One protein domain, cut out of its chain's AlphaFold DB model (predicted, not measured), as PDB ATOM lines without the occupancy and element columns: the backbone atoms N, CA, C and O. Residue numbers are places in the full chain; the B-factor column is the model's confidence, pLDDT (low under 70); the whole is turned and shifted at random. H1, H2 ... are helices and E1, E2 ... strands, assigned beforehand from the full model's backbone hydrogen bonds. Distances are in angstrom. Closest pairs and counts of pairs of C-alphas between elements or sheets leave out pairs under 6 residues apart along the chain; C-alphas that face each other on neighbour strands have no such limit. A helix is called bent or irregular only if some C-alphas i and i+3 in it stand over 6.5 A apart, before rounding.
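AT A GLANCE: This is residues 52 to 80 and 120 to 305 of the 306 residues of an uncharacterized protein of Moheibacter sediminis (UniProt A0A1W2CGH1). A strongly twisted sheet, built on the long E4 and E5 hairpin, has helices along one side: H3 packs on E2 and E6, and the long helical hairpin of H7 and H8 reaches out to one end of the longest axis, H8 grazing the sheet. H4 and H9 lie towards the other end, and the short H1 and H2 lie on the side of the sheet away from H3. The printed part has 215 residues, with nine named helices and six named strands; along the chain come first E1, H1 and H2, then the strands E2 to E6, then the helices H3 to H9, and the branched sheet has both parallel and antiparallel neighbour pairs, E4 having three neighbours, E1, E3 and E5. The class is mixed, helices and strands; the whole is compact, with a radius of gyration of the C-alphas of 18.4 A and spans of 59 by 43 by 34 A.

HOW THE PARTS SIT: Start at E4, residues 150 to 160: E5, residues 168 to 179, lies on one side, and E1, residues 54 to 58, and E3, residues 132 to 146, on the other. E4 and E5 form an antiparallel hairpin, with N 153 and O 176 2.9 A apart. E1 is parallel to E4, with N 57 and O 158 at 2.9 A. E3 bends by 107 degrees at residue 137; it is antiparallel to E4, N 152 to O 145 2.7 A, and to E2, residues 120 to 126, N 133 to O 125 2.8 A. E6, residues 184 to 186, is parallel to E2, N 185 to O 122 2.8 A. E2 to E5 form a meander, each strand the antiparallel neighbour of the one before. H3, residues 199 to 213, is on the sheet at a height of 7.6 A, only just over E2 and E6, with 3 of its C-alphas on each. It is irregular, C-alphas 200 and 203 being 7.5 A apart. H3 is the hub: it touches H5, residues 228 to 231, closest C-alphas Gly 203 and Tyr 231, 4.2 A; H6, residues 235 to 238, Leu 199 and Phe 235, 5.6 A; and, only just, with 3 pairs of C-alphas within 8 A, H4, residues 218 to 226, Glu 211 and Leu 221, 6.5 A. H4 touches H9, residues 295 to 304, closest C-alphas Tyr 220 and Ser 304, 5.3 A. H7, residues 241 to 264, and H8, residues 267 to 293, form a helical hairpin at a shallow tilt of 8 degrees, closest C-alphas Lys 262 and Phe 270, 6.0 A. H8 only grazes the sheet with residues 278 to 290, and H9 with 298 to 302. H2, residues 69 to 72, is on the sheet over none of its strands; H1, residues 62 to 65, is only just not on it, with 4 pairs of C-alphas within 10 A. Every O i to N i+4 pair is within hydrogen-bond range in H4, H8 and H9, against 8 of 11 in H3 and 19 of 20 in H7; H1, H2, H5 and H6 are too short for such a pair.

IN THESE COORDINATES: Find C-alpha 54 at (-7.477, 18.971, -28.726), where E1 begins. E4 spans 32.8 A and E5 33.0 A, H7 35.4 A and H8 38.5 A. H8 begins at C-alpha 267 at (-25.507, 20.436, -13.597), and H9 ends at C-alpha 304 at (2.279, 28.267, -57.516).

THE WHOLE: The two C-alphas farthest apart, Pro 218 and Ser 266, are 58.7 A apart. Residues 81 to 119 are not printed; C-alphas 80 and 120 are 11.7 A apart across the cut. The link from E6 to H3, residues 187 to 198, is long. Mean pLDDT of the printed part is 79.8; under 70 lie residues 52 to 68, 72 to 74, 160 to 169, 190 to 201 and 233 to 242.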
ATOM      1  N   LYS A  52      -7.743  13.173 -29.499       53.75
ATOM      2  CA  LYS A  52      -8.674  14.223 -29.965       53.75
ATOM      3  C   LYS A  52      -7.908  15.344 -30.664       53.75
ATOM      4  O   LYS A  52      -6.781  15.623 -30.299       53.75
ATOM      5  N   SER A  53      -8.512  16.098 -31.585       47.44
ATOM      6  CA  SER A  53      -7.863  17.295 -32.171       47.44
ATOM      7  C   SER A  53      -7.430  18.345 -31.125       47.44
ATOM      8  O   SER A  53      -6.620  19.225 -31.424       47.44
ATOM      9  N   ALA A  54      -7.926  18.227 -29.889       51.97
ATOM     10  CA  ALA A  54      -7.477  18.971 -28.726       51.97
ATOM     11  C   ALA A  54      -7.099  18.036 -27.560       51.97
ATOM     12  O   ALA A  54      -7.921  17.243 -27.098       51.97
ATOM     13  N   PHE A  55      -5.874  18.177 -27.048       60.44
ATOM     14  CA  PHE A  55      -5.319  17.314 -25.999       60.44
ATOM     15  C   PHE A  55      -5.240  18.045 -24.663       60.44
ATOM     16  O   PHE A  55      -4.827  19.201 -24.613       60.44
ATOM     17  N   TYR A  56      -5.630  17.366 -23.586       54.25
ATOM     18  CA  TYR A  56      -5.808  17.954 -22.261       54.25
ATOM     19  C   TYR A  56      -4.657  17.556 -21.333       54.25
ATOM     20  O   TYR A  56      -4.411  16.368 -21.137       54.25
ATOM     21  N   TYR A  57      -4.007  18.537 -20.707       60.94
ATOM     22  CA  TYR A  57      -3.004  18.299 -19.666       60.94
ATOM     23  C   TYR A  57      -3.436  18.873 -18.321       60.94
ATOM     24  O   TYR A  57      -3.930  20.001 -18.259       60.94
ATOM     25  N   ASP A  58      -3.171  18.138 -17.241       50.44
ATOM     26  CA  ASP A  58      -3.241  18.673 -15.883       50.44
ATOM     27  C   ASP A  58      -1.904  19.344 -15.524       50.44
ATOM     28  O   ASP A  58      -0.832  18.749 -15.627       50.44
ATOM     29  N   THR A  59      -1.964  20.600 -15.075       51.25
ATOM     30  CA  THR A  59      -0.802  21.378 -14.603       51.25
ATOM     31  C   THR A  59       0.022  20.718 -13.486       51.25
ATOM     32  O   THR A  59       1.152  21.138 -13.243       51.25
ATOM     33  N   SER A  60      -0.518  19.706 -12.801       50.06
ATOM     34  CA  SER A  60       0.194  18.931 -11.778       50.06
ATOM     35  C   SER A  60       1.211  17.926 -12.347       50.06
ATOM     36  O   SER A  60       2.099  17.474 -11.621       50.06
ATOM     37  N   GLU A  61       1.167  17.622 -13.647       51.97
ATOM     38  CA  GLU A  61       2.078  16.680 -14.304       51.97
ATOM     39  C   GLU A  61       3.301  17.392 -14.925       51.97
ATOM     40  O   GLU A  61       3.383  17.669 -16.122       51.97
ATOM     41  N   ILE A  62       4.313  17.660 -14.090       45.12
ATOM     42  CA  ILE A  62       5.541  18.419 -14.427       45.12
ATOM     43  C   ILE A  62       6.304  17.871 -15.655       45.12
ATOM     44  O   ILE A  62       6.970  18.633 -16.359       45.12
ATOM     45  N   LYS A  63       6.206  16.567 -15.961       46.06
ATOM     46  CA  LYS A  63       6.907  15.943 -17.105       46.06
ATOM     47  C   LYS A  63       6.466  16.501 -18.469       46.06
ATOM     48  O   LYS A  63       7.264  16.503 -19.402       46.06
ATOM     49  N   LEU A  64       5.248  17.034 -18.568       50.31
ATOM     50  CA  LEU A  64       4.640  17.533 -19.810       50.31
ATOM     51  C   LEU A  64       5.019  18.988 -20.147       50.31
ATOM     52  O   LEU A  64       4.652  19.513 -21.201       50.31
ATOM     53  N   LEU A  65       5.774  19.652 -19.266       51.66
ATOM     54  CA  LEU A  65       6.285  21.006 -19.499       51.66
ATOM     55  C   LEU A  65       7.576  21.025 -20.335       51.66
ATOM     56  O   LEU A  65       7.892  22.061 -20.914       51.66
ATOM     57  N   PHE A  66       8.298  19.899 -20.416       53.44
ATOM     58  CA  PHE A  66       9.645  19.838 -21.004       53.44
ATOM     59  C   PHE A  66       9.807  18.830 -22.160       53.44
ATOM     60  O   PHE A  66      10.852  18.823 -22.806       53.44
ATOM     61  N   GLY A  67       8.806  17.987 -22.437       59.53
ATOM     62  CA  GLY A  67       8.794  17.087 -23.602       59.53
ATOM     63  C   GLY A  67       8.272  17.766 -24.873       59.53
ATOM     64  O   GLY A  67       7.564  18.773 -24.786       59.53
ATOM     65  N   SER A  68       8.583  17.213 -26.055       68.88
ATOM     66  CA  SER A  68       7.998  17.720 -27.304       68.88
ATOM     67  C   SER A  68       6.489  17.430 -27.349       68.88
ATOM     68  O   SER A  68       6.071  16.382 -26.843       68.88
ATOM     69  N   PRO A  69       5.666  18.304 -27.959       71.69
ATOM     70  CA  PRO A  69       4.216  18.133 -28.031       71.69
ATOM     71  C   PRO A  69       3.794  16.746 -28.517       71.69
ATOM     72  O   PRO A  69       2.913  16.130 -27.935       71.69
ATOM     73  N   GLU A  70       4.488  16.202 -29.519       74.06
ATOM     74  CA  GLU A  70       4.141  14.904 -30.103       74.06
ATOM     75  C   GLU A  70       4.330  13.741 -29.113       74.06
ATOM     76  O   GLU A  70       3.521  12.815 -29.076       74.06
ATOM     77  N   ASN A  71       5.364  13.805 -28.267       70.31
ATOM     78  CA  ASN A  71       5.626  12.792 -27.242       70.31
ATOM     79  C   ASN A  71       4.654  12.926 -26.068       70.31
ATOM     80  O   ASN A  71       4.142  11.926 -25.569       70.31
ATOM     81  N   ASN A  72       4.384  14.165 -25.646       65.88
ATOM     82  CA  ASN A  72       3.449  14.465 -24.561       65.88
ATOM     83  C   ASN A  72       2.024  13.988 -24.879       65.88
ATOM     84  O   ASN A  72       1.251  13.709 -23.969       65.88
ATOM     85  N   MET A  73       1.699  13.880 -26.167       66.94
ATOM     86  CA  MET A  73       0.376  13.522 -26.674       66.94
ATOM     87  C   MET A  73       0.280  12.072 -27.128       66.94
ATOM     88  O   MET A  73      -0.703  11.695 -27.749       66.94
ATOM     89  N   ASN A  74       1.302  11.258 -26.847       69.50
ATOM     90  CA  ASN A  74       1.346   9.853 -27.253       69.50
ATOM     91  C   ASN A  74       1.218   9.637 -28.782       69.50
ATOM     92  O   ASN A  74       0.923   8.530 -29.236       69.50
ATOM     93  N   LEU A  75       1.501  10.670 -29.590       73.56
ATOM     94  CA  LEU A  75       1.476  10.602 -31.061       73.56
ATOM     95  C   LEU A  75       2.678   9.830 -31.619       73.56
ATOM     96  O   LEU A  75       2.640   9.351 -32.750       73.56
ATOM     97  N   ALA A  76       3.734   9.700 -30.813       72.56
ATOM     98  CA  ALA A  76       4.951   8.940 -31.098       72.56
ATOM     99  C   ALA A  76       4.937   7.519 -30.492       72.56
ATOM    100  O   ALA A  76       5.993   6.958 -30.194       72.56
ATOM    101  N   ARG A  77       3.753   6.943 -30.241       76.44
ATOM    102  CA  ARG A  77       3.626   5.576 -29.708       76.44
ATOM    103  C   ARG A  77       4.164   4.534 -30.685       76.44
ATOM    104  O   ARG A  77       4.081   4.697 -31.894       76.44
ATOM    105  N   GLU A  78       4.663   3.423 -30.155       82.25
ATOM    106  CA  GLU A  78       5.181   2.317 -30.972       82.25
ATOM    107  C   GLU A  78       4.058   1.414 -31.514       82.25
ATOM    108  O   GLU A  78       4.160   0.872 -32.617       82.25
ATOM    109  N   TYR A  79       2.958   1.295 -30.764       83.94
ATOM    110  CA  TYR A  79       1.830   0.423 -31.087       83.94
ATOM    111  C   TYR A  79       0.498   1.166 -31.014       83.94
ATOM    112  O   TYR A  79       0.265   1.962 -30.104       83.94
ATOM    113  N   TYR A  80      -0.394   0.839 -31.942       83.56
ATOM    114  CA  TYR A  80      -1.810   1.161 -31.901       83.56
ATOM    115  C   TYR A  80      -2.594  -0.026 -31.348       83.56
ATOM    116  O   TYR A  80      -2.444  -1.145 -31.842       83.56
ATOM    117  N   LYS A 120       0.458   8.650 -40.692       92.56
ATOM    118  CA  LYS A 120       1.840   8.486 -40.274       92.56
ATOM    119  C   LYS A 120       2.723   9.450 -41.054       92.56
ATOM    120  O   LYS A 120       2.761   9.407 -42.281       92.56
ATOM    121  N   VAL A 121       3.475  10.276 -40.338       92.56
ATOM    122  CA  VAL A 121       4.363  11.276 -40.933       92.56
ATOM    123  C   VAL A 121       5.700  11.341 -40.210       92.56
ATOM    124  O   VAL A 121       5.770  11.210 -38.987       92.56
ATOM    125  N   LYS A 122       6.774  11.592 -40.961       93.62
ATOM    126  CA  LYS A 122       8.050  12.042 -40.395       93.62
ATOM    127  C   LYS A 122       8.046  13.560 -40.299       93.62
ATOM    128  O   LYS A 122       7.460  14.228 -41.147       93.62
ATOM    129  N   ILE A 123       8.689  14.115 -39.276       93.56
ATOM    130  CA  ILE A 123       8.667  15.560 -39.019       93.56
ATOM    131  C   ILE A 123      10.057  16.152 -39.211       93.56
ATOM    132  O   ILE A 123      11.053  15.593 -38.758       93.56
ATOM    133  N   THR A 124      10.116  17.340 -39.800       94.56
ATOM    134  CA  THR A 124      11.288  18.212 -39.741       94.56
ATOM    135  C   THR A 124      10.909  19.596 -39.220       94.56
ATOM    136  O   THR A 124       9.766  20.030 -39.372       94.56
ATOM    137  N   LYS A 125      11.842  20.291 -38.564       92.12
ATOM    138  CA  LYS A 125      11.616  21.644 -38.037       92.12
ATOM    139  C   LYS A 125      12.901  22.476 -38.025       92.12
ATOM    140  O   LYS A 125      13.972  21.906 -37.847       92.12
ATOM    141  N   PRO A 126      12.822  23.809 -38.133       90.38
ATOM    142  CA  PRO A 126      13.985  24.674 -37.998       90.38
ATOM    143  C   PRO A 126      14.449  24.764 -36.535       90.38
ATOM    144  O   PRO A 126      13.662  24.994 -35.606       90.38
ATOM    145  N   ASN A 127      15.753  24.626 -36.323       87.25
ATOM    146  CA  ASN A 127      16.398  24.789 -35.028       87.25
ATOM    147  C   ASN A 127      16.753  26.258 -34.744       87.25
ATOM    148  O   ASN A 127      16.359  27.176 -35.466       87.25
ATOM    149  N   ASN A 128      17.443  26.522 -33.633       83.12
ATOM    150  CA  ASN A 128      17.788  27.894 -33.236       83.12
ATOM    151  C   ASN A 128      18.830  28.566 -34.145       83.12
ATOM    152  O   ASN A 128      18.918  29.796 -34.125       83.12
ATOM    153  N   ASP A 129      19.550  27.771 -34.936       87.50
ATOM    154  CA  ASP A 129      20.522  28.203 -35.943       87.50
ATOM    155  C   ASP A 129      19.910  28.226 -37.355       87.50
ATOM    156  O   ASP A 129      20.637  28.345 -38.338       87.50
ATOM    157  N   LEU A 130      18.577  28.102 -37.459       87.56
ATOM    158  CA  LEU A 130      17.817  28.086 -38.715       87.56
ATOM    159  C   LEU A 130      18.217  26.945 -39.665       87.56
ATOM    160  O   LEU A 130      18.045  27.039 -40.877       87.56
ATOM    161  N   LYS A 131      18.731  25.840 -39.120       91.69
ATOM    162  CA  LYS A 131      18.930  24.589 -39.864       91.69
ATOM    163  C   LYS A 131      17.761  23.647 -39.616       91.69
ATOM    164  O   LYS A 131      17.146  23.693 -38.554       91.69
ATOM    165  N   MET A 132      17.470  22.784 -40.582       93.69
ATOM    166  CA  MET A 132      16.411  21.786 -40.444       93.69
ATOM    167  C   MET A 132      16.890  20.607 -39.590       93.69
ATOM    168  O   MET A 132      17.850  19.930 -39.948       93.69
ATOM    169  N   ASP A 133      16.197  20.358 -38.481       92.19
ATOM    170  CA  ASP A 133      16.338  19.165 -37.652       92.19
ATOM    171  C   ASP A 133      15.317  18.119 -38.111       92.19
ATOM    172  O   ASP A 133      14.115  18.395 -38.187       92.19
ATOM    173  N   PHE A 134      15.783  16.907 -38.398       91.81
ATOM    174  CA  PHE A 134      14.959  15.796 -38.872       91.81
ATOM    175  C   PHE A 134      14.659  14.836 -37.722       91.81
ATOM    176  O   PHE A 134      15.559  14.423 -36.988       91.81
ATOM    177  N   LYS A 135      13.382  14.490 -37.542       86.94
ATOM    178  CA  LYS A 135      12.955  13.442 -36.615       86.94
ATOM    179  C   LYS A 135      12.749  12.150 -37.397       86.94
ATOM    180  O   LYS A 135      11.827  12.060 -38.204       86.94
ATOM    181  N   GLU A 136      13.578  11.152 -37.105       78.81
ATOM    182  CA  GLU A 136      13.514   9.835 -37.756       78.81
ATOM    183  C   GLU A 136      12.268   9.037 -37.364       78.81
ATOM    184  O   GLU A 136      11.688   8.328 -38.188       78.81
ATOM    185  N   ASN A 137      11.837   9.169 -36.108       83.25
ATOM    186  CA  ASN A 137      10.674   8.448 -35.611       83.25
ATOM    187  C   ASN A 137       9.393   9.089 -36.158       83.25
ATOM    188  O   ASN A 137       9.155  10.276 -35.896       83.25
ATOM    189  N   PRO A 138       8.563   8.328 -36.892       87.00
ATOM    190  CA  PRO A 138       7.307   8.843 -37.387       87.00
ATOM    191  C   PRO A 138       6.308   9.023 -36.243       87.00
ATOM    192  O   PRO A 138       6.399   8.387 -35.192       87.00
ATOM    193  N   VAL A 139       5.322   9.875 -36.481       87.88
ATOM    194  CA  VAL A 139       4.204  10.126 -35.572       87.88
ATOM    195  C   VAL A 139       2.889  10.000 -36.330       87.88
ATOM    196  O   VAL A 139       2.858  10.171 -37.548       87.88
ATOM    197  N   LEU A 140       1.798   9.726 -35.621       87.56
ATOM    198  CA  LEU A 140       0.451   9.816 -36.181       87.56
ATOM    199  C   LEU A 140      -0.095  11.222 -35.939       87.56
ATOM    200  O   LEU A 140      -0.288  11.601 -34.787       87.56
ATOM    201  N   LEU A 141      -0.353  11.992 -36.997       88.69
ATOM    202  CA  LEU A 141      -0.939  13.327 -36.861       88.69
ATOM    203  C   LEU A 141      -2.349  13.396 -37.452       88.69
ATOM    204  O   LEU A 141      -2.562  12.876 -38.548       88.69
ATOM    205  N   PRO A 142      -3.290  14.086 -36.783       88.44
ATOM    206  CA  PRO A 142      -4.608  14.374 -37.341       88.44
ATOM    207  C   PRO A 142      -4.510  15.253 -38.594       88.44
ATOM    208  O   PRO A 142      -3.859  16.304 -38.598       88.44
ATOM    209  N   VAL A 143      -5.187  14.827 -39.655       91.19
ATOM    210  CA  VAL A 143      -5.323  15.545 -40.923       91.19
ATOM    211  C   VAL A 143      -6.286  16.711 -40.723       91.19
ATOM    212  O   VAL A 143      -7.451  16.517 -40.384       91.19
ATOM    213  N   TYR A 144      -5.801  17.923 -40.975       89.94
ATOM    214  CA  TYR A 144      -6.611  19.141 -41.006       89.94
ATOM    215  C   TYR A 144      -7.133  19.418 -42.416       89.94
ATOM    216  O   TYR A 144      -8.303  19.732 -42.612       89.94
ATOM    217  N   PHE A 145      -6.261  19.259 -43.409       90.44
ATOM    218  CA  PHE A 145      -6.567  19.480 -44.817       90.44
ATOM    219  C   PHE A 145      -5.656  18.605 -45.679       90.44
ATOM    220  O   PHE A 145      -4.491  18.401 -45.350       90.44
ATOM    221  N   SER A 146      -6.150  18.086 -46.800       93.12
ATOM    222  CA  SER A 146      -5.305  17.383 -47.767       93.12
ATOM    223  C   SER A 146      -5.872  17.530 -49.171       93.12
ATOM    224  O   SER A 146      -7.042  17.236 -49.402       93.12
ATOM    225  N   ASN A 147      -5.025  17.911 -50.124       93.75
ATOM    226  CA  ASN A 147      -5.331  17.898 -51.554       93.75
ATOM    227  C   ASN A 147      -4.203  17.198 -52.340       93.75
ATOM    228  O   ASN A 147      -3.370  16.505 -51.756       93.75
ATOM    229  N   SER A 148      -4.175  17.346 -53.667       93.25
ATOM    230  CA  SER A 148      -3.153  16.744 -54.536       93.25
ATOM    231  C   SER A 148      -1.757  17.368 -54.424       93.25
ATOM    232  O   SER A 148      -0.818  16.800 -54.968       93.25
ATOM    233  N   LYS A 149      -1.600  18.497 -53.722       94.75
ATOM    234  CA  LYS A 149      -0.349  19.273 -53.640       94.75
ATOM    235  C   LYS A 149       0.228  19.345 -52.227       94.75
ATOM    236  O   LYS A 149       1.445  19.343 -52.051       94.75
ATOM    237  N   LEU A 150      -0.637  19.367 -51.215       95.56
ATOM    238  CA  LEU A 150      -0.267  19.584 -49.823       95.56
ATOM    239  C   LEU A 150      -1.194  18.810 -48.880       95.56
ATOM    240  O   LEU A 150      -2.415  18.797 -49.053       95.56
ATOM    241  N   SER A 151      -0.608  18.209 -47.848       96.69
ATOM    242  CA  SER A 151      -1.312  17.792 -46.636       96.69
ATOM    243  C   SER A 151      -0.927  18.702 -45.477       96.69
ATOM    244  O   SER A 151       0.242  19.035 -45.299       96.69
ATOM    245  N   ILE A 152      -1.917  19.099 -44.689       95.19
ATOM    246  CA  ILE A 152      -1.765  19.909 -43.488       95.19
ATOM    247  C   ILE A 152      -2.289  19.087 -42.325       95.19
ATOM    248  O   ILE A 152      -3.421  18.601 -42.351       95.19
ATOM    249  N   TYR A 153      -1.468  18.975 -41.293       93.00
ATOM    250  CA  TYR A 153      -1.824  18.315 -40.050       93.00
ATOM    251  C   TYR A 153      -1.894  19.345 -38.936       93.00
ATOM    252  O   TYR A 153      -1.066  20.261 -38.888       93.00
ATOM    253  N   ASN A 154      -2.867  19.199 -38.041       89.31
ATOM    254  CA  ASN A 154      -3.031  20.127 -36.932       89.31
ATOM    255  C   ASN A 154      -3.595  19.468 -35.681       89.31
ATOM    256  O   ASN A 154      -4.603  18.773 -35.732       89.31
ATOM    257  N   PHE A 155      -2.997  19.808 -34.544       82.69
ATOM    258  CA  PHE A 155      -3.613  19.592 -33.246       82.69
ATOM    259  C   PHE A 155      -3.435  20.811 -32.342       82.69
ATOM    260  O   PHE A 155      -2.472  21.582 -32.456       82.69
ATOM    261  N   THR A 156      -4.344  20.933 -31.381       78.06
ATOM    262  CA  THR A 156      -4.330  21.968 -30.349       78.06
ATOM    263  C   THR A 156      -3.913  21.373 -29.005       78.06
ATOM    264  O   THR A 156      -4.463  20.375 -28.542       78.06
ATOM    265  N   GLU A 157      -2.952  22.004 -28.337       75.69
ATOM    266  CA  GLU A 157      -2.592  21.675 -26.958       75.69
ATOM    267  C   GLU A 157      -3.435  22.506 -25.986       75.69
ATOM    268  O   GLU A 157      -3.455  23.736 -26.077       75.69
ATOM    269  N   LEU A 158      -4.078  21.859 -25.013       73.44
ATOM    270  CA  LEU A 158      -4.824  22.502 -23.935       73.44
ATOM    271  C   LEU A 158      -4.186  22.202 -22.577       73.44
ATOM    272  O   LEU A 158      -3.908  21.059 -22.232       73.44
ATOM    273  N   VAL A 159      -4.019  23.235 -21.761       71.50
ATOM    274  CA  VAL A 159      -3.589  23.123 -20.364       71.50
ATOM    275  C   VAL A 159      -4.755  23.474 -19.460       71.50
ATOM    276  O   VAL A 159      -5.289  24.580 -19.532       71.50
ATOM    277  N   CYS A 160      -5.126  22.543 -18.592       69.00
ATOM    278  CA  CYS A 160      -6.253  22.663 -17.684       69.00
ATOM    279  C   CYS A 160      -5.779  22.783 -16.241       69.00
ATOM    280  O   CYS A 160      -4.925  22.023 -15.783       69.00
ATOM    281  N   SER A 161      -6.360  23.730 -15.506       63.75
ATOM    282  CA  SER A 161      -6.198  23.806 -14.055       63.75
ATOM    283  C   SER A 161      -7.379  23.114 -13.364       63.75
ATOM    284  O   SER A 161      -8.482  23.650 -13.263       63.75
ATOM    285  N   GLY A 162      -7.177  21.882 -12.898       62.94
ATOM    286  CA  GLY A 162      -8.230  21.085 -12.263       62.94
ATOM    287  C   GLY A 162      -9.185  20.398 -13.251       62.94
ATOM    288  O   GLY A 162      -8.879  20.209 -14.420       62.94
ATOM    289  N   LYS A 163     -10.357  19.976 -12.756       59.28
ATOM    290  CA  LYS A 163     -11.219  18.960 -13.401       59.28
ATOM    291  C   LYS A 163     -12.330  19.505 -14.326       59.28
ATOM    292  O   LYS A 163     -13.283  18.778 -14.593       59.28
ATOM    293  N   SER A 164     -12.272  20.768 -14.753       62.88
ATOM    294  CA  SER A 164     -13.347  21.427 -15.525       62.88
ATOM    295  C   SER A 164     -12.857  21.796 -16.923       62.88
ATOM    296  O   SER A 164     -11.774  22.350 -17.058       62.88
ATOM    297  N   ALA A 165     -13.655  21.573 -17.970       62.84
ATOM    298  CA  ALA A 165     -13.253  21.967 -19.326       62.84
ATOM    299  C   ALA A 165     -13.103  23.500 -19.474       62.84
ATOM    300  O   ALA A 165     -12.274  23.979 -20.247       62.84
ATOM    301  N   SER A 166     -13.832  24.283 -18.674       64.00
ATOM    302  CA  SER A 166     -13.720  25.747 -18.593       64.00
ATOM    303  C   SER A 166     -12.426  26.251 -17.964       64.00
ATOM    304  O   SER A 166     -12.106  27.430 -18.118       64.00
ATOM    305  N   SER A 167     -11.669  25.397 -17.269       67.19
ATOM    306  CA  SER A 167     -10.347  25.753 -16.747       67.19
ATOM    307  C   SER A 167      -9.211  25.398 -17.710       67.19
ATOM    308  O   SER A 167      -8.040  25.611 -17.388       67.19
ATOM    309  N   CYS A 168      -9.553  24.909 -18.906       69.50
ATOM    310  CA  CYS A 168      -8.618  24.615 -19.980       69.50
ATOM    311  C   CYS A 168      -8.331  25.844 -20.847       69.50
ATOM    312  O   CYS A 168      -9.224  26.440 -21.458       69.50
ATOM    313  N   ASN A 169      -7.054  26.176 -20.972       67.25
ATOM    314  CA  ASN A 169      -6.535  27.225 -21.837       67.25
ATOM    315  C   ASN A 169      -5.727  26.606 -22.971       67.25
ATOM    316  O   ASN A 169      -5.039  25.609 -22.769       67.25
ATOM    317  N   VAL A 170      -5.778  27.212 -24.152       71.12
ATOM    318  CA  VAL A 170      -4.920  26.788 -25.259       71.12
ATOM    319  C   VAL A 170      -3.466  27.117 -24.919       71.12
ATOM    320  O   VAL A 170      -3.130  28.268 -24.637       71.12
ATOM    321  N   LYS A 171      -2.612  26.095 -24.936       70.50
ATOM    322  CA  LYS A 171      -1.155  26.194 -24.789       70.50
ATOM    323  C   LYS A 171      -0.483  26.482 -26.129       70.50
ATOM    324  O   LYS A 171       0.471  27.254 -26.158       70.50
ATOM    325  N   GLY A 172      -0.978  25.890 -27.216       72.75
ATOM    326  CA  GLY A 172      -0.409  26.080 -28.545       72.75
ATOM    327  C   GLY A 172      -1.212  25.407 -29.654       72.75
ATOM    328  O   GLY A 172      -1.922  24.431 -29.417       72.75
ATOM    329  N   TYR A 173      -1.055  25.933 -30.866       79.12
ATOM    330  CA  TYR A 173      -1.510  25.317 -32.107       79.12
ATOM    331  C   TYR A 173      -0.299  24.763 -32.844       79.12
ATOM    332  O   TYR A 173       0.677  25.482 -33.066       79.12
ATOM    333  N   ASN A 174      -0.345  23.486 -33.210       85.38
ATOM    334  CA  ASN A 174       0.764  22.815 -33.871       85.38
ATOM    335  C   ASN A 174       0.353  22.483 -35.301       85.38
ATOM    336  O   ASN A 174      -0.525  21.650 -35.496       85.38
ATOM    337  N   TYR A 175       0.996  23.122 -36.279       90.25
ATOM    338  CA  TYR A 175       0.772  22.883 -37.704       90.25
ATOM    339  C   TYR A 175       1.968  22.189 -38.343       90.25
ATOM    340  O   TYR A 175       3.118  22.493 -38.011       90.25
ATOM    341  N   TYR A 176       1.678  21.290 -39.279       94.44
ATOM    342  CA  TYR A 176       2.670  20.556 -40.054       94.44
ATOM    343  C   TYR A 176       2.251  20.548 -41.517       94.44
ATOM    344  O   TYR A 176       1.109  20.215 -41.825       94.44
ATOM    345  N   PHE A 177       3.181  20.879 -42.402       96.50
ATOM    346  CA  PHE A 177       2.939  21.012 -43.835       96.50
ATOM    347  C   PHE A 177       3.728  19.945 -44.587       96.50
ATOM    348  O   PHE A 177       4.955  19.935 -44.532       96.50
ATOM    349  N   LEU A 178       3.042  19.040 -45.276       96.75
ATOM    350  CA  LEU A 178       3.649  17.975 -46.070       96.75
ATOM    351  C   LEU A 178       3.330  18.180 -47.554       96.75
ATOM    352  O   LEU A 178       2.257  17.771 -48.016       96.75
ATOM    353  N   PRO A 179       4.242  18.808 -48.314       95.88
ATOM    354  CA  PRO A 179       4.219  18.775 -49.769       95.88
ATOM    355  C   PRO A 179       4.079  17.345 -50.296       95.88
ATOM    356  O   PRO A 179       4.768  16.430 -49.824       95.88
ATOM    357  N   LYS A 180       3.218  17.126 -51.293       92.38
ATOM    358  CA  LYS A 180       3.109  15.801 -51.916       92.38
ATOM    359  C   LYS A 180       4.430  15.398 -52.574       92.38
ATOM    360  O   LYS A 180       5.172  16.227 -53.088       92.38
ATOM    361  N   GLY A 181       4.737  14.105 -52.502       89.00
ATOM    362  CA  GLY A 181       6.000  13.548 -52.998       89.00
ATOM    363  C   GLY A 181       7.218  13.815 -52.105       89.00
ATOM    364  O   GLY A 181       8.330  13.457 -52.486       89.00
ATOM    365  N   THR A 182       7.040  14.410 -50.921       93.00
ATOM    366  CA  THR A 182       8.120  14.581 -49.939       93.00
ATOM    367  C   THR A 182       7.958  13.635 -48.751       93.00
ATOM    368  O   THR A 182       6.861  13.173 -48.456       93.00
ATOM    369  N   GLU A 183       9.070  13.327 -48.081       92.88
ATOM    370  CA  GLU A 183       9.097  12.386 -46.952       92.88
ATOM    371  C   GLU A 183       8.750  13.044 -45.604       92.88
ATOM    372  O   GLU A 183       8.217  12.387 -44.710       92.88
ATOM    373  N   TYR A 184       9.050  14.337 -45.443       95.75
ATOM    374  CA  TYR A 184       8.990  15.027 -44.153       95.75
ATOM    375  C   TYR A 184       7.951  16.143 -44.149       95.75
ATOM    376  O   TYR A 184       8.030  17.077 -44.946       95.75
ATOM    377  N   ALA A 185       7.045  16.092 -43.176       96.12
ATOM    378  CA  ALA A 185       6.148  17.184 -42.843       96.12
ATOM    379  C   ALA A 185       6.921  18.264 -42.074       96.12
ATOM    380  O   ALA A 185       7.619  17.990 -41.094       96.12
ATOM    381  N   VAL A 186       6.794  19.509 -42.512       95.62
ATOM    382  CA  VAL A 186       7.514  20.651 -41.959       95.62
ATOM    383  C   VAL A 186       6.703  21.276 -40.836       95.62
ATOM    384  O   VAL A 186       5.591  21.747 -41.064       95.62
ATOM    385  N   LYS A 187       7.267  21.321 -39.628       92.75
ATOM    386  CA  LYS A 187       6.717  22.055 -38.484       92.75
ATOM    387  C   LYS A 187       7.380  23.436 -38.411       92.75
ATOM    388  O   LYS A 187       8.564  23.493 -38.078       92.75
ATOM    389  N   PRO A 188       6.669  24.550 -38.670       84.69
ATOM    390  CA  PRO A 188       7.326  25.853 -38.777       84.69
ATOM    391  C   PRO A 188       7.865  26.394 -37.456       84.69
ATOM    392  O   PRO A 188       8.911  27.036 -37.418       84.69
ATOM    393  N   PHE A 189       7.170  26.124 -36.352       77.50
ATOM    394  CA  PHE A 189       7.638  26.450 -35.010       77.50
ATOM    395  C   PHE A 189       6.936  25.596 -33.953       77.50
ATOM    396  O   PHE A 189       5.928  24.939 -34.202       77.50
ATOM    397  N   GLU A 190       7.503  25.598 -32.752       66.25
ATOM    398  CA  GLU A 190       6.978  24.911 -31.578       66.25
ATOM    399  C   GLU A 190       6.560  25.968 -30.553       66.25
ATOM    400  O   GLU A 190       7.395  26.747 -30.092       66.25
ATOM    401  N   ILE A 191       5.263  26.033 -30.235       58.31
ATOM    402  CA  ILE A 191       4.736  26.979 -29.249       58.31
ATOM    403  C   ILE A 191       4.844  26.355 -27.860       58.31
ATOM    404  O   ILE A 191       4.088  25.461 -27.496       58.31
ATOM    405  N   THR A 192       5.734  26.894 -27.037       56.00
ATOM    406  CA  THR A 192       5.588  26.839 -25.577       56.00
ATOM    407  C   THR A 192       5.092  28.200 -25.080       56.00
ATOM    408  O   THR A 192       5.480  29.236 -25.621       56.00
ATOM    409  N   LEU A 193       4.244  28.247 -24.048       46.34
ATOM    410  CA  LEU A 193       3.722  29.506 -23.477       46.34
ATOM    411  C   LEU A 193       4.831  30.529 -23.124       46.34
ATOM    412  O   LEU A 193       4.596  31.730 -23.202       46.34
ATOM    413  N   GLY A 194       6.056  30.076 -22.822       46.41
ATOM    414  CA  GLY A 194       7.224  30.949 -22.631       46.41
ATOM    415  C   GLY A 194       7.808  31.535 -23.927       46.41
ATOM    416  O   GLY A 194       8.351  32.637 -23.924       46.41
ATOM    417  N   SER A 195       7.662  30.846 -25.061       47.38
ATOM    418  CA  SER A 195       8.140  31.313 -26.373       47.38
ATOM    419  C   SER A 195       7.236  32.352 -27.041       47.38
ATOM    420  O   SER A 195       7.737  33.140 -27.836       47.38
ATOM    421  N   ILE A 196       5.959  32.458 -26.648       46.97
ATOM    422  CA  ILE A 196       5.042  33.517 -27.129       46.97
ATOM    423  C   ILE A 196       5.503  34.910 -26.653       46.97
ATOM    424  O   ILE A 196       5.132  35.920 -27.236       46.97
ATOM    425  N   PHE A 197       6.361  34.985 -25.630       43.91
ATOM    426  CA  PHE A 197       6.915  36.242 -25.113       43.91
ATOM    427  C   PHE A 197       8.417  36.426 -25.415       43.91
ATOM    428  O   PHE A 197       8.963  37.500 -25.177       43.91
ATOM    429  N   SER A 198       9.079  35.423 -26.012       49.38
ATOM    430  CA  SER A 198      10.468  35.492 -26.504       49.38
ATOM    431  C   SER A 198      10.477  35.609 -28.035       49.38
ATOM    432  O   SER A 198      10.856  34.706 -28.781       49.38
ATOM    433  N   LEU A 199       9.964  36.740 -28.515       53.72
ATOM    434  CA  LEU A 199       9.420  36.889 -29.867       53.72
ATOM    435  C   LEU A 199      10.441  37.162 -30.987       53.72
ATOM    436  O   LEU A 199      10.038  37.259 -32.138       53.72
ATOM    437  N   LYS A 200      11.744  37.299 -30.709       57.69
ATOM    438  CA  LYS A 200      12.702  37.813 -31.716       57.69
ATOM    439  C   LYS A 200      13.147  36.810 -32.791       57.69
ATOM    440  O   LYS A 200      13.777  37.223 -33.751       57.69
ATOM    441  N   LYS A 201      12.875  35.506 -32.638       65.69
ATOM    442  CA  LYS A 201      13.369  34.459 -33.565       65.69
ATOM    443  C   LYS A 201      12.276  33.569 -34.169       65.69
ATOM    444  O   LYS A 201      12.598  32.552 -34.774       65.69
ATOM    445  N   ILE A 202      10.999  33.908 -33.986       78.62
ATOM    446  CA  ILE A 202       9.896  33.093 -34.524       78.62
ATOM    447  C   ILE A 202       9.725  33.334 -36.024       78.62
ATOM    448  O   ILE A 202       9.641  32.364 -36.771       78.62
ATOM    449  N   GLY A 203       9.745  34.593 -36.466       82.94
ATOM    450  CA  GLY A 203       9.626  34.946 -37.881       82.94
ATOM    451  C   GLY A 203      10.658  34.240 -38.771       82.94
ATOM    452  O   GLY A 203      10.248  33.506 -39.672       82.94
ATOM    453  N   PRO A 204      11.968  34.297 -38.455       86.81
ATOM    454  CA  PRO A 204      12.982  33.599 -39.244       86.81
ATOM    455  C   PRO A 204      12.782  32.081 -39.299       86.81
ATOM    456  O   PRO A 204      13.016  31.475 -40.338       86.81
ATOM    457  N   LYS A 205      12.298  31.453 -38.217       87.56
ATOM    458  CA  LYS A 205      11.964  30.020 -38.221       87.56
ATOM    459  C   LYS A 205      10.788  29.712 -39.144       87.56
ATOM    460  O   LYS A 205      10.872  28.762 -39.916       87.56
ATOM    461  N   ILE A 206       9.727  30.521 -39.098       89.56
ATOM    462  CA  ILE A 206       8.591  30.381 -40.017       89.56
ATOM    463  C   ILE A 206       9.089  30.475 -41.460       89.56
ATOM    464  O   ILE A 206       8.817  29.575 -42.244       89.56
ATOM    465  N   TYR A 207       9.884  31.498 -41.782       91.50
ATOM    466  CA  TYR A 207      10.438  31.677 -43.121       91.50
ATOM    467  C   TYR A 207      11.281  30.480 -43.574       91.50
ATOM    468  O   TYR A 207      11.018  29.923 -44.633       91.50
ATOM    469  N   THR A 208      12.230  30.014 -42.755       93.31
ATOM    470  CA  THR A 208      13.058  28.836 -43.071       93.31
ATOM    471  C   THR A 208      12.215  27.582 -43.307       93.31
ATOM    472  O   THR A 208      12.508  26.783 -44.195       93.31
ATOM    473  N   ALA A 209      11.155  27.389 -42.523       94.69
ATOM    474  CA  ALA A 209      10.248  26.269 -42.717       94.69
ATOM    475  C   ALA A 209       9.446  26.381 -44.019       94.69
ATOM    476  O   ALA A 209       9.298  25.384 -44.723       94.69
ATOM    477  N   LEU A 210       8.960  27.577 -44.355       95.00
ATOM    478  CA  LEU A 210       8.264  27.839 -45.614       95.00
ATOM    479  C   LEU A 210       9.201  27.669 -46.819       95.00
ATOM    480  O   LEU A 210       8.823  27.010 -47.782       95.00
ATOM    481  N   GLU A 211      10.448  28.142 -46.742       95.88
ATOM    482  CA  GLU A 211      11.468  27.886 -47.769       95.88
ATOM    483  C   GLU A 211      11.701  26.386 -47.963       95.88
ATOM    484  O   GLU A 211      11.743  25.899 -49.091       95.88
ATOM    485  N   TYR A 212      11.815  25.627 -46.870       96.44
ATOM    486  CA  TYR A 212      11.995  24.183 -46.962       96.44
ATOM    487  C   TYR A 212      10.757  23.478 -47.538       96.44
ATOM    488  O   TYR A 212      10.902  22.577 -48.365       96.44
ATOM    489  N   MET A 213       9.547  23.884 -47.137       95.69
ATOM    490  CA  MET A 213       8.285  23.399 -47.714       95.69
ATOM    491  C   MET A 213       8.244  23.665 -49.225       95.69
ATOM    492  O   MET A 213       7.901  22.786 -50.010       95.69
ATOM    493  N   GLY A 214       8.662  24.863 -49.627       95.19
ATOM    494  CA  GLY A 214       8.702  25.355 -50.996       95.19
ATOM    495  C   GLY A 214       9.886  24.900 -51.841       95.19
ATOM    496  O   GLY A 214       9.954  25.275 -53.005       95.19
ATOM    497  N   LYS A 215      10.831  24.120 -51.302       94.94
ATOM    498  CA  LYS A 215      12.163  23.915 -51.909       94.94
ATOM    499  C   LYS A 215      12.157  23.388 -53.351       94.94
ATOM    500  O   LYS A 215      13.110  23.616 -54.086       94.94
ATOM    501  N   ASN A 216      11.094  22.686 -53.745       94.31
ATOM    502  CA  ASN A 216      10.916  22.120 -55.084       94.31
ATOM    503  C   ASN A 216       9.982  22.962 -55.976       94.31
ATOM    504  O   ASN A 216       9.559  22.496 -57.027       94.31
ATOM    505  N   CYS A 217       9.637  24.181 -55.559       96.12
ATOM    506  CA  CYS A 217       8.649  25.036 -56.203       96.12
ATOM    507  C   CYS A 217       9.200  26.463 -56.383       96.12
ATOM    508  O   CYS A 217       8.971  27.337 -55.543       96.12
ATOM    509  N   PRO A 218       9.946  26.720 -57.475       96.12
ATOM    510  CA  PRO A 218      10.653  27.986 -57.674       96.12
ATOM    511  C   PRO A 218       9.752  29.225 -57.669       96.12
ATOM    512  O   PRO A 218      10.155  30.254 -57.134       96.12
ATOM    513  N   LEU A 219       8.535  29.126 -58.218       97.00
ATOM    514  CA  LEU A 219       7.585  30.243 -58.262       97.00
ATOM    515  C   LEU A 219       7.101  30.638 -56.860       97.00
ATOM    516  O   LEU A 219       7.099  31.814 -56.501       97.00
ATOM    517  N   TYR A 220       6.773  29.648 -56.026       97.44
ATOM    518  CA  TYR A 220       6.447  29.898 -54.624       97.44
ATOM    519  C   TYR A 220       7.636  30.522 -53.878       97.44
ATOM    520  O   TYR A 220       7.462  31.482 -53.134       97.44
ATOM    521  N   LEU A 221       8.859  30.028 -54.109       97.19
ATOM    522  CA  LEU A 221      10.057  30.591 -53.478       97.19
ATOM    523  C   LEU A 221      10.323  32.041 -53.898       97.19
ATOM    524  O   LEU A 221      10.742  32.834 -53.054       97.19
ATOM    525  N   SER A 222      10.064  32.416 -55.158       97.38
ATOM    526  CA  SER A 222      10.192  33.817 -55.577       97.38
ATOM    527  C   SER A 222       9.181  34.712 -54.867       97.38
ATOM    528  O   SER A 222       9.570  35.743 -54.321       97.38
ATOM    529  N   HIS A 223       7.917  34.288 -54.774       96.25
ATOM    530  CA  HIS A 223       6.894  35.042 -54.048       96.25
ATOM    531  C   HIS A 223       7.205  35.138 -52.543       96.25
ATOM    532  O   HIS A 223       7.059  36.199 -51.931       96.25
ATOM    533  N   LEU A 224       7.687  34.049 -51.936       94.50
ATOM    534  CA  LEU A 224       8.103  34.023 -50.536       94.50
ATOM    535  C   LEU A 224       9.277  34.986 -50.282       94.50
ATOM    536  O   LEU A 224       9.296  35.681 -49.265       94.50
ATOM    537  N   ALA A 225      10.243  35.065 -51.203       94.19
ATOM    538  CA  ALA A 225      11.375  35.985 -51.109       94.19
ATOM    539  C   ALA A 225      10.946  37.462 -51.151       94.19
ATOM    540  O   ALA A 225      11.470  38.262 -50.375       94.19
ATOM    541  N   GLU A 226       9.954  37.817 -51.972       92.94
ATOM    542  CA  GLU A 226       9.379  39.172 -52.012       92.94
ATOM    543  C   GLU A 226       8.735  39.576 -50.676       92.94
ATOM    544  O   GLU A 226       8.739  40.749 -50.302       92.94
ATOM    545  N   ARG A 227       8.229  38.597 -49.918       88.81
ATOM    546  CA  ARG A 227       7.599  38.794 -48.604       88.81
ATOM    547  C   ARG A 227       8.543  38.575 -47.420       88.81
ATOM    548  O   ARG A 227       8.084  38.629 -46.281       88.81
ATOM    549  N   LYS A 228       9.846  38.358 -47.643       88.25
ATOM    550  CA  LYS A 228      10.819  38.014 -46.587       88.25
ATOM    551  C   LYS A 228      10.781  38.970 -45.389       88.25
ATOM    552  O   LYS A 228      10.816  38.511 -44.252       88.25
ATOM    553  N   SER A 229      10.631  40.271 -45.638       85.25
ATOM    554  CA  SER A 229      10.582  41.297 -44.587       85.25
ATOM    555  C   SER A 229       9.427  41.111 -43.595       85.25
ATOM    556  O   SER A 229       9.578  41.481 -42.431       85.25
ATOM    557  N   LYS A 230       8.314  40.463 -43.991       79.88
ATOM    558  CA  LYS A 230       7.216  40.094 -43.073       79.88
ATOM    559  C   LYS A 230       7.701  39.181 -41.937       79.88
ATOM    560  O   LYS A 230       7.098  39.153 -40.871       79.88
ATOM    561  N   TYR A 231       8.786  38.441 -42.158       82.12
ATOM    562  CA  TYR A 231       9.317  37.436 -41.240       82.12
ATOM    563  C   TYR A 231      10.547  37.903 -40.456       82.12
ATOM    564  O   TYR A 231      11.035  37.163 -39.602       82.12
ATOM    565  N   ASP A 232      11.043  39.117 -40.698       73.50
ATOM    566  CA  ASP A 232      12.157  39.692 -39.932       73.50
ATOM    567  C   ASP A 232      11.707  40.202 -38.552       73.50
ATOM    568  O   ASP A 232      12.521  40.464 -37.662       73.50
ATOM    569  N   GLU A 233      10.395  40.324 -38.353       64.25
ATOM    570  CA  GLU A 233       9.817  40.901 -37.157       64.25
ATOM    571  C   GLU A 233       9.312  39.860 -36.136       64.25
ATOM    572  O   GLU A 233       9.303  38.640 -36.331       64.25
ATOM    573  N   SER A 234       8.924  40.367 -34.966       62.25
ATOM    574  CA  SER A 234       8.441  39.563 -33.848       62.25
ATOM    575  C   SER A 234       7.102  38.887 -34.189       62.25
ATOM    576  O   SER A 234       6.301  39.460 -34.915       62.25
ATOM    577  N   PHE A 235       6.770  37.725 -33.616       60.38
ATOM    578  CA  PHE A 235       5.470  37.080 -33.900       60.38
ATOM    579  C   PHE A 235       4.251  37.987 -33.610       60.38
ATOM    580  O   PHE A 235       3.220  37.823 -34.246       60.38
ATOM    581  N   VAL A 236       4.370  38.991 -32.727       54.84
ATOM    582  CA  VAL A 236       3.312  39.988 -32.451       54.84
ATOM    583  C   VAL A 236       3.071  40.962 -33.611       54.84
ATOM    584  O   VAL A 236       1.997  41.550 -33.679       54.84
ATOM    585  N   SER A 237       4.025  41.156 -34.518       59.22
ATOM    586  CA  SER A 237       3.793  41.966 -35.717       59.22
ATOM    587  C   SER A 237       3.364  41.131 -36.922       59.22
ATOM    588  O   SER A 237       2.556  41.612 -37.711       59.22
ATOM    589  N   ILE A 238       3.775  39.856 -36.991       59.81
ATOM    590  CA  ILE A 238       3.207  38.865 -37.928       59.81
ATOM    591  C   ILE A 238       1.718  38.648 -37.615       59.81
ATOM    592  O   ILE A 238       0.854  38.754 -38.481       59.81
ATOM    593  N   ALA A 239       1.401  38.402 -36.345       62.75
ATOM    594  CA  ALA A 239       0.044  38.300 -35.840       62.75
ATOM    595  C   ALA A 239      -0.506  39.713 -35.577       62.75
ATOM    596  O   ALA A 239      -0.483  40.175 -34.438       62.75
ATOM    597  N   ASN A 240      -0.966  40.403 -36.630       64.38
ATOM    598  CA  ASN A 240      -1.520  41.767 -36.592       64.38
ATOM    599  C   ASN A 240      -2.293  42.058 -35.278       64.38
ATOM    600  O   ASN A 240      -3.035  41.218 -34.762       64.38
ATOM    601  N   LYS A 241      -2.160  43.271 -34.725       66.81
ATOM    602  CA  LYS A 241      -2.851  43.725 -33.501       66.81
ATOM    603  C   LYS A 241      -4.352  43.397 -33.508       66.81
ATOM    604  O   LYS A 241      -4.916  43.074 -32.460       66.81
ATOM    605  N   GLU A 242      -4.982  43.434 -34.679       69.19
ATOM    606  CA  GLU A 242      -6.375  43.026 -34.892       69.19
ATOM    607  C   GLU A 242      -6.628  41.546 -34.582       69.19
ATOM    608  O   GLU A 242      -7.570  41.236 -33.855       69.19
ATOM    609  N   PHE A 243      -5.762  40.636 -35.038       71.75
ATOM    610  CA  PHE A 243      -5.838  39.209 -34.711       71.75
ATOM    611  C   PHE A 243      -5.759  38.986 -33.197       71.75
ATOM    612  O   PHE A 243      -6.614  38.316 -32.612       71.75
ATOM    613  N   THR A 244      -4.783  39.620 -32.538       70.50
ATOM    614  CA  THR A 244      -4.600  39.507 -31.082       70.50
ATOM    615  C   THR A 244      -5.826  40.011 -30.311       70.50
ATOM    616  O   THR A 244      -6.224  39.413 -29.307       70.50
ATOM    617  N   ASN A 245      -6.447  41.102 -30.765       75.69
ATOM    618  CA  ASN A 245      -7.649  41.651 -30.139       75.69
ATOM    619  C   ASN A 245      -8.871  40.750 -30.354       75.69
ATOM    620  O   ASN A 245      -9.560  40.433 -29.386       75.69
ATOM    621  N   SER A 246      -9.104  40.285 -31.583       76.94
ATOM    622  CA  SER A 246     -10.210  39.378 -31.911       76.94
ATOM    623  C   SER A 246     -10.138  38.079 -31.105       76.94
ATOM    624  O   SER A 246     -11.148  37.621 -30.572       76.94
ATOM    625  N   PHE A 247      -8.934  37.530 -30.923       74.19
ATOM    626  CA  PHE A 247      -8.717  36.335 -30.108       74.19
ATOM    627  C   PHE A 247      -9.121  36.547 -28.639       74.19
ATOM    628  O   PHE A 247      -9.796  35.705 -28.044       74.19
ATOM    629  N   LYS A 248      -8.763  37.701 -28.052       76.69
ATOM    630  CA  LYS A 248      -9.152  38.066 -26.677       76.69
ATOM    631  C   LYS A 248     -10.660  38.251 -26.532       76.69
ATOM    632  O   LYS A 248     -11.236  37.753 -25.568       76.69
ATOM    633  N   VAL A 249     -11.300  38.932 -27.485       83.38
ATOM    634  CA  VAL A 249     -12.757  39.143 -27.474       83.38
ATOM    635  C   VAL A 249     -13.488  37.800 -27.477       83.38
ATOM    636  O   VAL A 249     -14.325  37.565 -26.607       83.38
ATOM    637  N   LYS A 250     -13.090  36.866 -28.350       81.50
ATOM    638  CA  LYS A 250     -13.672  35.515 -28.417       81.50
ATOM    639  C   LYS A 250     -13.501  34.712 -27.126       81.50
ATOM    640  O   LYS A 250     -14.392  33.959 -26.734       81.50
ATOM    641  N   GLN A 251     -12.375  34.871 -26.427       78.62
ATOM    642  CA  GLN A 251     -12.192  34.249 -25.112       78.62
ATOM    643  C   GLN A 251     -13.160  34.793 -24.060       78.62
ATOM    644  O   GLN A 251     -13.687  34.021 -23.256       78.62
ATOM    645  N   GLU A 252     -13.399  36.103 -24.050       83.75
ATOM    646  CA  GLU A 252     -14.326  36.718 -23.100       83.75
ATOM    647  C   GLU A 252     -15.789  36.399 -23.431       83.75
ATOM    648  O   GLU A 252     -16.552  36.088 -22.514       83.75
ATOM    649  N   GLU A 253     -16.165  36.366 -24.715       87.31
ATOM    650  CA  GLU A 253     -17.485  35.902 -25.173       87.31
ATOM    651  C   GLU A 253     -17.787  34.491 -24.652       87.31
ATOM    652  O   GLU A 253     -18.812  34.277 -24.001       87.31
ATOM    653  N   TYR A 254     -16.850  33.554 -24.825       85.75
ATOM    654  CA  TYR A 254     -16.968  32.187 -24.310       85.75
ATOM    655  C   TYR A 254     -17.149  32.137 -22.786       85.75
ATOM    656  O   TYR A 254     -18.038  31.453 -22.275       85.75
ATOM    657  N   LYS A 255     -16.342  32.890 -22.024       84.88
ATOM    658  CA  LYS A 255     -16.467  32.929 -20.554       84.88
ATOM    659  C   LYS A 255     -17.824  33.474 -20.114       84.88
ATOM    660  O   LYS A 255     -18.370  33.020 -19.106       84.88
ATOM    661  N   GLN A 256     -18.353  34.474 -20.816       88.00
ATOM    662  CA  GLN A 256     -19.665  35.042 -20.518       88.00
ATOM    663  C   GLN A 256     -20.795  34.065 -20.852       88.00
ATOM    664  O   GLN A 256     -21.721  33.933 -20.050       88.00
ATOM    665  N   ASP A 257     -20.695  33.362 -21.978       89.00
ATOM    666  CA  ASP A 257     -21.640  32.326 -22.401       89.00
ATOM    667  C   ASP A 257     -21.726  31.199 -21.360       89.00
ATOM    668  O   ASP A 257     -22.795  30.930 -20.807       89.00
ATOM    669  N   LEU A 258     -20.575  30.665 -20.932       87.56
ATOM    670  CA  LEU A 258     -20.517  29.662 -19.864       87.56
ATOM    671  C   LEU A 258     -21.119  30.156 -18.542       87.56
ATOM    672  O   LEU A 258     -21.826  29.411 -17.861       87.56
ATOM    673  N   LYS A 259     -20.858  31.411 -18.152       87.94
ATOM    674  CA  LYS A 259     -21.440  31.999 -16.930       87.94
ATOM    675  C   LYS A 259     -22.964  32.086 -17.004       87.94
ATOM    676  O   LYS A 259     -23.612  31.938 -15.967       87.94
ATOM    677  N   LYS A 260     -23.527  32.357 -18.185       90.50
ATOM    678  CA  LYS A 260     -24.978  32.397 -18.410       90.50
ATOM    679  C   LYS A 260     -25.562  30.985 -18.384       90.50
ATOM    680  O   LYS A 260     -26.452  30.735 -17.575       90.50
ATOM    681  N   ALA A 261     -24.994  30.059 -19.157       88.62
ATOM    682  CA  ALA A 261     -25.435  28.666 -19.228       88.62
ATOM    683  C   ALA A 261     -25.411  27.964 -17.861       88.62
ATOM    684  O   ALA A 261     -26.355  27.269 -17.492       88.62
ATOM    685  N   LYS A 262     -24.384  28.228 -17.040       89.12
ATOM    686  CA  LYS A 262     -24.275  27.678 -15.677       89.12
ATOM    687  C   LYS A 262     -25.442  28.068 -14.764       89.12
ATOM    688  O   LYS A 262     -25.717  27.357 -13.802       89.12
ATOM    689  N   LYS A 263     -26.090  29.209 -15.019       90.88
ATOM    690  CA  LYS A 263     -27.237  29.693 -14.233       90.88
ATOM    691  C   LYS A 263     -28.575  29.157 -14.741       90.88
ATOM    692  O   LYS A 263     -29.532  29.176 -13.977       90.88
ATOM    693  N   SER A 264     -28.654  28.735 -16.002       90.75
ATOM    694  CA  SER A 264     -29.908  28.367 -16.669       90.75
ATOM    695  C   SER A 264     -30.081  26.867 -16.913       90.75
ATOM    696  O   SER A 264     -31.179  26.446 -17.258       90.75
ATOM    697  N   MET A 265     -29.028  26.064 -16.751       91.06
ATOM    698  CA  MET A 265     -29.032  24.630 -17.053       91.06
ATOM    699  C   MET A 265     -28.875  23.768 -15.799       91.06
ATOM    700  O   MET A 265     -28.320  24.200 -14.784       91.06
ATOM    701  N   SER A 266     -29.318  22.509 -15.887       89.88
ATOM    702  CA  SER A 266     -28.983  21.498 -14.883       89.88
ATOM    703  C   SER A 266     -27.465  21.266 -14.841       89.88
ATOM    704  O   SER A 266     -26.740  21.557 -15.792       89.88
ATOM    705  N   LYS A 267     -26.949  20.714 -13.737       84.25
ATOM    706  CA  LYS A 267     -25.507  20.436 -13.597       84.25
ATOM    707  C   LYS A 267     -24.992  19.452 -14.654       84.25
ATOM    708  O   LYS A 267     -23.839  19.557 -15.066       84.25
ATOM    709  N   GLU A 268     -25.809  18.478 -15.038       80.00
ATOM    710  CA  GLU A 268     -25.440  17.459 -16.023       80.00
ATOM    711  C   GLU A 268     -25.440  18.034 -17.436       80.00
ATOM    712  O   GLU A 268     -24.466  17.842 -18.163       80.00
ATOM    713  N   ASP A 269     -26.463  18.817 -17.781       81.50
ATOM    714  CA  ASP A 269     -26.542  19.487 -19.082       81.50
ATOM    715  C   ASP A 269     -25.450  20.543 -19.228       81.50
ATOM    716  O   ASP A 269     -24.809  20.631 -20.271       81.50
ATOM    717  N   PHE A 270     -25.152  21.285 -18.155       84.31
ATOM    718  CA  PHE A 270     -24.081  22.273 -18.162       84.31
ATOM    719  C   PHE A 270     -22.708  21.645 -18.425       84.31
ATOM    720  O   PHE A 270     -21.941  22.183 -19.214       84.31
ATOM    721  N   LYS A 271     -22.385  20.509 -17.791       77.19
ATOM    722  CA  LYS A 271     -21.091  19.828 -17.999       77.19
ATOM    723  C   LYS A 271     -20.881  19.423 -19.450       77.19
ATOM    724  O   LYS A 271     -19.787  19.548 -19.986       77.19
ATOM    725  N   LYS A 272     -21.927  18.886 -20.058       73.81
ATOM    726  CA  LYS A 272     -21.889  18.444 -21.443       73.81
ATOM    727  C   LYS A 272     -21.815  19.657 -22.392       73.81
ATOM    728  O   LYS A 272     -20.946  19.694 -23.254       73.81
ATOM    729  N   TYR A 273     -22.613  20.701 -22.152       80.56
ATOM    730  CA  TYR A 273     -22.535  21.976 -22.874       80.56
ATOM    731  C   TYR A 273     -21.147  22.642 -22.788       80.56
ATOM    732  O   TYR A 273     -20.646  23.178 -23.772       80.56
ATOM    733  N   GLU A 274     -20.502  22.595 -21.619       79.62
ATOM    734  CA  GLU A 274     -19.157  23.140 -21.388       79.62
ATOM    735  C   GLU A 274     -18.107  22.485 -22.301       79.62
ATOM    736  O   GLU A 274     -17.236  23.181 -22.828       79.62
ATOM    737  N   ILE A 275     -18.203  21.166 -22.511       74.50
ATOM    738  CA  ILE A 275     -17.299  20.387 -23.372       74.50
ATOM    739  C   ILE A 275     -17.490  20.775 -24.837       74.50
ATOM    740  O   ILE A 275     -16.513  21.103 -25.511       74.50
ATOM    741  N   ASP A 276     -18.733  20.812 -25.303       73.75
ATOM    742  CA  ASP A 276     -19.067  21.174 -26.681       73.75
ATOM    743  C   ASP A 276     -18.636  22.592 -27.013       73.75
ATOM    744  O   ASP A 276     -17.927  22.831 -27.992       73.75
ATOM    745  N   LYS A 277     -18.999  23.548 -26.152       81.50
ATOM    746  CA  LYS A 277     -18.585  24.935 -26.337       81.50
ATOM    747  C   LYS A 277     -17.078  25.084 -26.307       81.50
ATOM    748  O   LYS A 277     -16.551  25.939 -27.014       81.50
ATOM    749  N   LYS A 278     -16.374  24.265 -25.521       77.44
ATOM    750  CA  LYS A 278     -14.912  24.265 -25.535       77.44
ATOM    751  C   LYS A 278     -14.366  23.747 -26.864       77.44
ATOM    752  O   LYS A 278     -13.467  24.373 -27.413       77.44
ATOM    753  N   SER A 279     -14.918  22.651 -27.385       75.19
ATOM    754  CA  SER A 279     -14.557  22.109 -28.702       75.19
ATOM    755  C   SER A 279     -14.780  23.144 -29.811       75.19
ATOM    756  O   SER A 279     -13.851  23.462 -30.551       75.19
ATOM    757  N   GLN A 280     -15.964  23.770 -29.841       78.19
ATOM    758  CA  GLN A 280     -16.296  24.841 -30.783       78.19
ATOM    759  C   GLN A 280     -15.308  26.010 -30.681       78.19
ATOM    760  O   GLN A 280     -14.728  26.412 -31.686       78.19
ATOM    761  N   GLN A 281     -15.077  26.524 -29.468       81.12
ATOM    762  CA  GLN A 281     -14.132  27.618 -29.241       81.12
ATOM    763  C   GLN A 281     -12.733  27.264 -29.753       81.12
ATOM    764  O   GLN A 281     -12.083  28.102 -30.372       81.12
ATOM    765  N   ASN A 282     -12.253  26.052 -29.472       77.94
ATOM    766  CA  ASN A 282     -10.924  25.633 -29.896       77.94
ATOM    767  C   ASN A 282     -10.826  25.570 -31.425       77.94
ATOM    768  O   ASN A 282      -9.832  26.043 -31.966       77.94
ATOM    769  N   ASN A 283     -11.850  25.049 -32.111       78.31
ATOM    770  CA  ASN A 283     -11.888  25.010 -33.574       78.31
ATOM    771  C   ASN A 283     -11.880  26.427 -34.167       78.31
ATOM    772  O   ASN A 283     -11.027  26.735 -34.992       78.31
ATOM    773  N   GLU A 284     -12.749  27.318 -33.677       82.38
ATOM    774  CA  GLU A 284     -12.796  28.716 -34.129       82.38
ATOM    775  C   GLU A 284     -11.450  29.422 -33.925       82.38
ATOM    776  O   GLU A 284     -10.946  30.105 -34.815       82.38
ATOM    777  N   GLN A 285     -10.836  29.248 -32.755       80.75
ATOM    778  CA  GLN A 285      -9.551  29.866 -32.453       80.75
ATOM    779  C   GLN A 285      -8.396  29.263 -33.264       80.75
ATOM    780  O   GLN A 285      -7.471  29.994 -33.630       80.75
ATOM    781  N   ASN A 286      -8.447  27.963 -33.555       82.69
ATOM    782  CA  ASN A 286      -7.496  27.286 -34.425       82.69
ATOM    783  C   ASN A 286      -7.592  27.818 -35.862       82.69
ATOM    784  O   ASN A 286      -6.569  28.191 -36.431       82.69
ATOM    785  N   ASP A 287      -8.806  27.950 -36.404       84.50
ATOM    786  CA  ASP A 287      -9.040  28.491 -37.749       84.50
ATOM    787  C   ASP A 287      -8.624  29.959 -37.844       84.50
ATOM    788  O   ASP A 287      -7.979  30.370 -38.809       84.50
ATOM    789  N   MET A 288      -8.921  30.764 -36.820       82.69
ATOM    790  CA  MET A 288      -8.417  32.135 -36.742       82.69
ATOM    791  C   MET A 288      -6.886  32.160 -36.801       82.69
ATOM    792  O   MET A 288      -6.320  32.979 -37.523       82.69
ATOM    793  N   PHE A 289      -6.215  31.289 -36.040       82.06
ATOM    794  CA  PHE A 289      -4.755  31.218 -36.018       82.06
ATOM    795  C   PHE A 289      -4.187  30.799 -37.375       82.06
ATOM    796  O   PHE A 289      -3.268  31.444 -37.875       82.06
ATOM    797  N   TYR A 290      -4.754  29.761 -37.994       86.00
ATOM    798  CA  TYR A 290      -4.382  29.329 -39.338       86.00
ATOM    799  C   TYR A 290      -4.500  30.473 -40.346       86.00
ATOM    800  O   TYR A 290      -3.549  30.780 -41.066       86.00
ATOM    801  N   ASN A 291      -5.649  31.147 -40.348       85.44
ATOM    802  CA  ASN A 291      -5.941  32.234 -41.272       85.44
ATOM    803  C   ASN A 291      -5.033  33.444 -41.063       85.44
ATOM    804  O   ASN A 291      -4.625  34.070 -42.037       85.44
ATOM    805  N   GLY A 292      -4.691  33.751 -39.812       79.19
ATOM    806  CA  GLY A 292      -3.821  34.874 -39.481       79.19
ATOM    807  C   GLY A 292      -2.344  34.652 -39.808       79.19
ATOM    808  O   GLY A 292      -1.629  35.635 -39.962       79.19
ATOM    809  N   ILE A 293      -1.879  33.399 -39.889       79.81
ATOM    810  CA  ILE A 293      -0.440  33.089 -39.977       79.81
ATOM    811  C   ILE A 293      -0.058  32.344 -41.260       79.81
ATOM    812  O   ILE A 293       0.990  32.629 -41.830       79.81
ATOM    813  N   PHE A 294      -0.863  31.380 -41.710       87.25
ATOM    814  CA  PHE A 294      -0.453  30.422 -42.744       87.25
ATOM    815  C   PHE A 294      -1.292  30.464 -44.015       87.25
ATOM    816  O   PHE A 294      -0.807  30.042 -45.059       87.25
ATOM    817  N   ASN A 295      -2.533  30.949 -43.960       90.25
ATOM    818  CA  ASN A 295      -3.454  30.815 -45.088       90.25
ATOM    819  C   ASN A 295      -2.964  31.505 -46.374       90.25
ATOM    820  O   ASN A 295      -3.071  30.909 -47.440       90.25
ATOM    821  N   GLU A 296      -2.373  32.706 -46.286       90.62
ATOM    822  CA  GLU A 296      -1.774  33.389 -47.452       90.62
ATOM    823  C   GLU A 296      -0.692  32.513 -48.109       90.62
ATOM    824  O   GLU A 296      -0.720  32.279 -49.314       90.62
ATOM    825  N   GLU A 297       0.210  31.959 -47.297       92.12
ATOM    826  CA  GLU A 297       1.343  31.153 -47.760       92.12
ATOM    827  C   GLU A 297       0.914  29.792 -48.313       92.12
ATOM    828  O   GLU A 297       1.465  29.317 -49.303       92.12
ATOM    829  N   VAL A 298      -0.097  29.169 -47.707       93.88
ATOM    830  CA  VAL A 298      -0.654  27.905 -48.195       93.88
ATOM    831  C   VAL A 298      -1.374  28.098 -49.526       93.88
ATOM    832  O   VAL A 298      -1.205  27.279 -50.427       93.88
ATOM    833  N   ILE A 299      -2.173  29.160 -49.665       94.94
ATOM    834  CA  ILE A 299      -2.869  29.462 -50.922       94.94
ATOM    835  C   ILE A 299      -1.851  29.724 -52.033       94.94
ATOM    836  O   ILE A 299      -1.987  29.162 -53.119       94.94
ATOM    837  N   ASP A 300      -0.822  30.527 -51.759       95.88
ATOM    838  CA  ASP A 300       0.249  30.787 -52.720       95.88
ATOM    839  C   ASP A 300       0.974  29.493 -53.109       95.88
ATOM    840  O   ASP A 300       1.103  29.202 -54.294       95.88
ATOM    841  N   TYR A 301       1.344  28.645 -52.143       96.31
ATOM    842  CA  TYR A 301       1.949  27.341 -52.430       96.31
ATOM    843  C   TYR A 301       1.051  26.471 -53.328       96.31
ATOM    844  O   TYR A 301       1.496  25.937 -54.341       96.31
ATOM    845  N   ILE A 302      -0.238  26.344 -52.996       95.62
ATOM    846  CA  ILE A 302      -1.190  25.532 -53.772       95.62
ATOM    847  C   ILE A 302      -1.350  26.064 -55.202       95.62
ATOM    848  O   ILE A 302      -1.524  25.268 -56.126       95.62
ATOM    849  N   ASN A 303      -1.300  27.379 -55.401       96.31
ATOM    850  CA  ASN A 303      -1.473  27.992 -56.717       96.31
ATOM    851  C   ASN A 303      -0.179  28.014 -57.541       96.31
ATOM    852  O   ASN A 303      -0.247  27.940 -58.764       96.31
ATOM    853  N   SER A 304       0.973  28.082 -56.880       95.81
ATOM    854  CA  SER A 304       2.279  28.267 -57.516       95.81
ATOM    855  C   SER A 304       3.033  26.960 -57.780       95.81
ATOM    856  O   SER A 304       3.962  26.953 -58.585       95.81
ATOM    857  N   CYS A 305       2.659  25.863 -57.117       91.62
ATOM    858  CA  CYS A 305       3.324  24.565 -57.256       91.62
ATOM    859  C   CYS A 305       2.455  23.596 -58.056       91.62
ATOM    860  O   CYS A 305       1.276  23.453 -57.740       91.62
TER     861      CYS A 305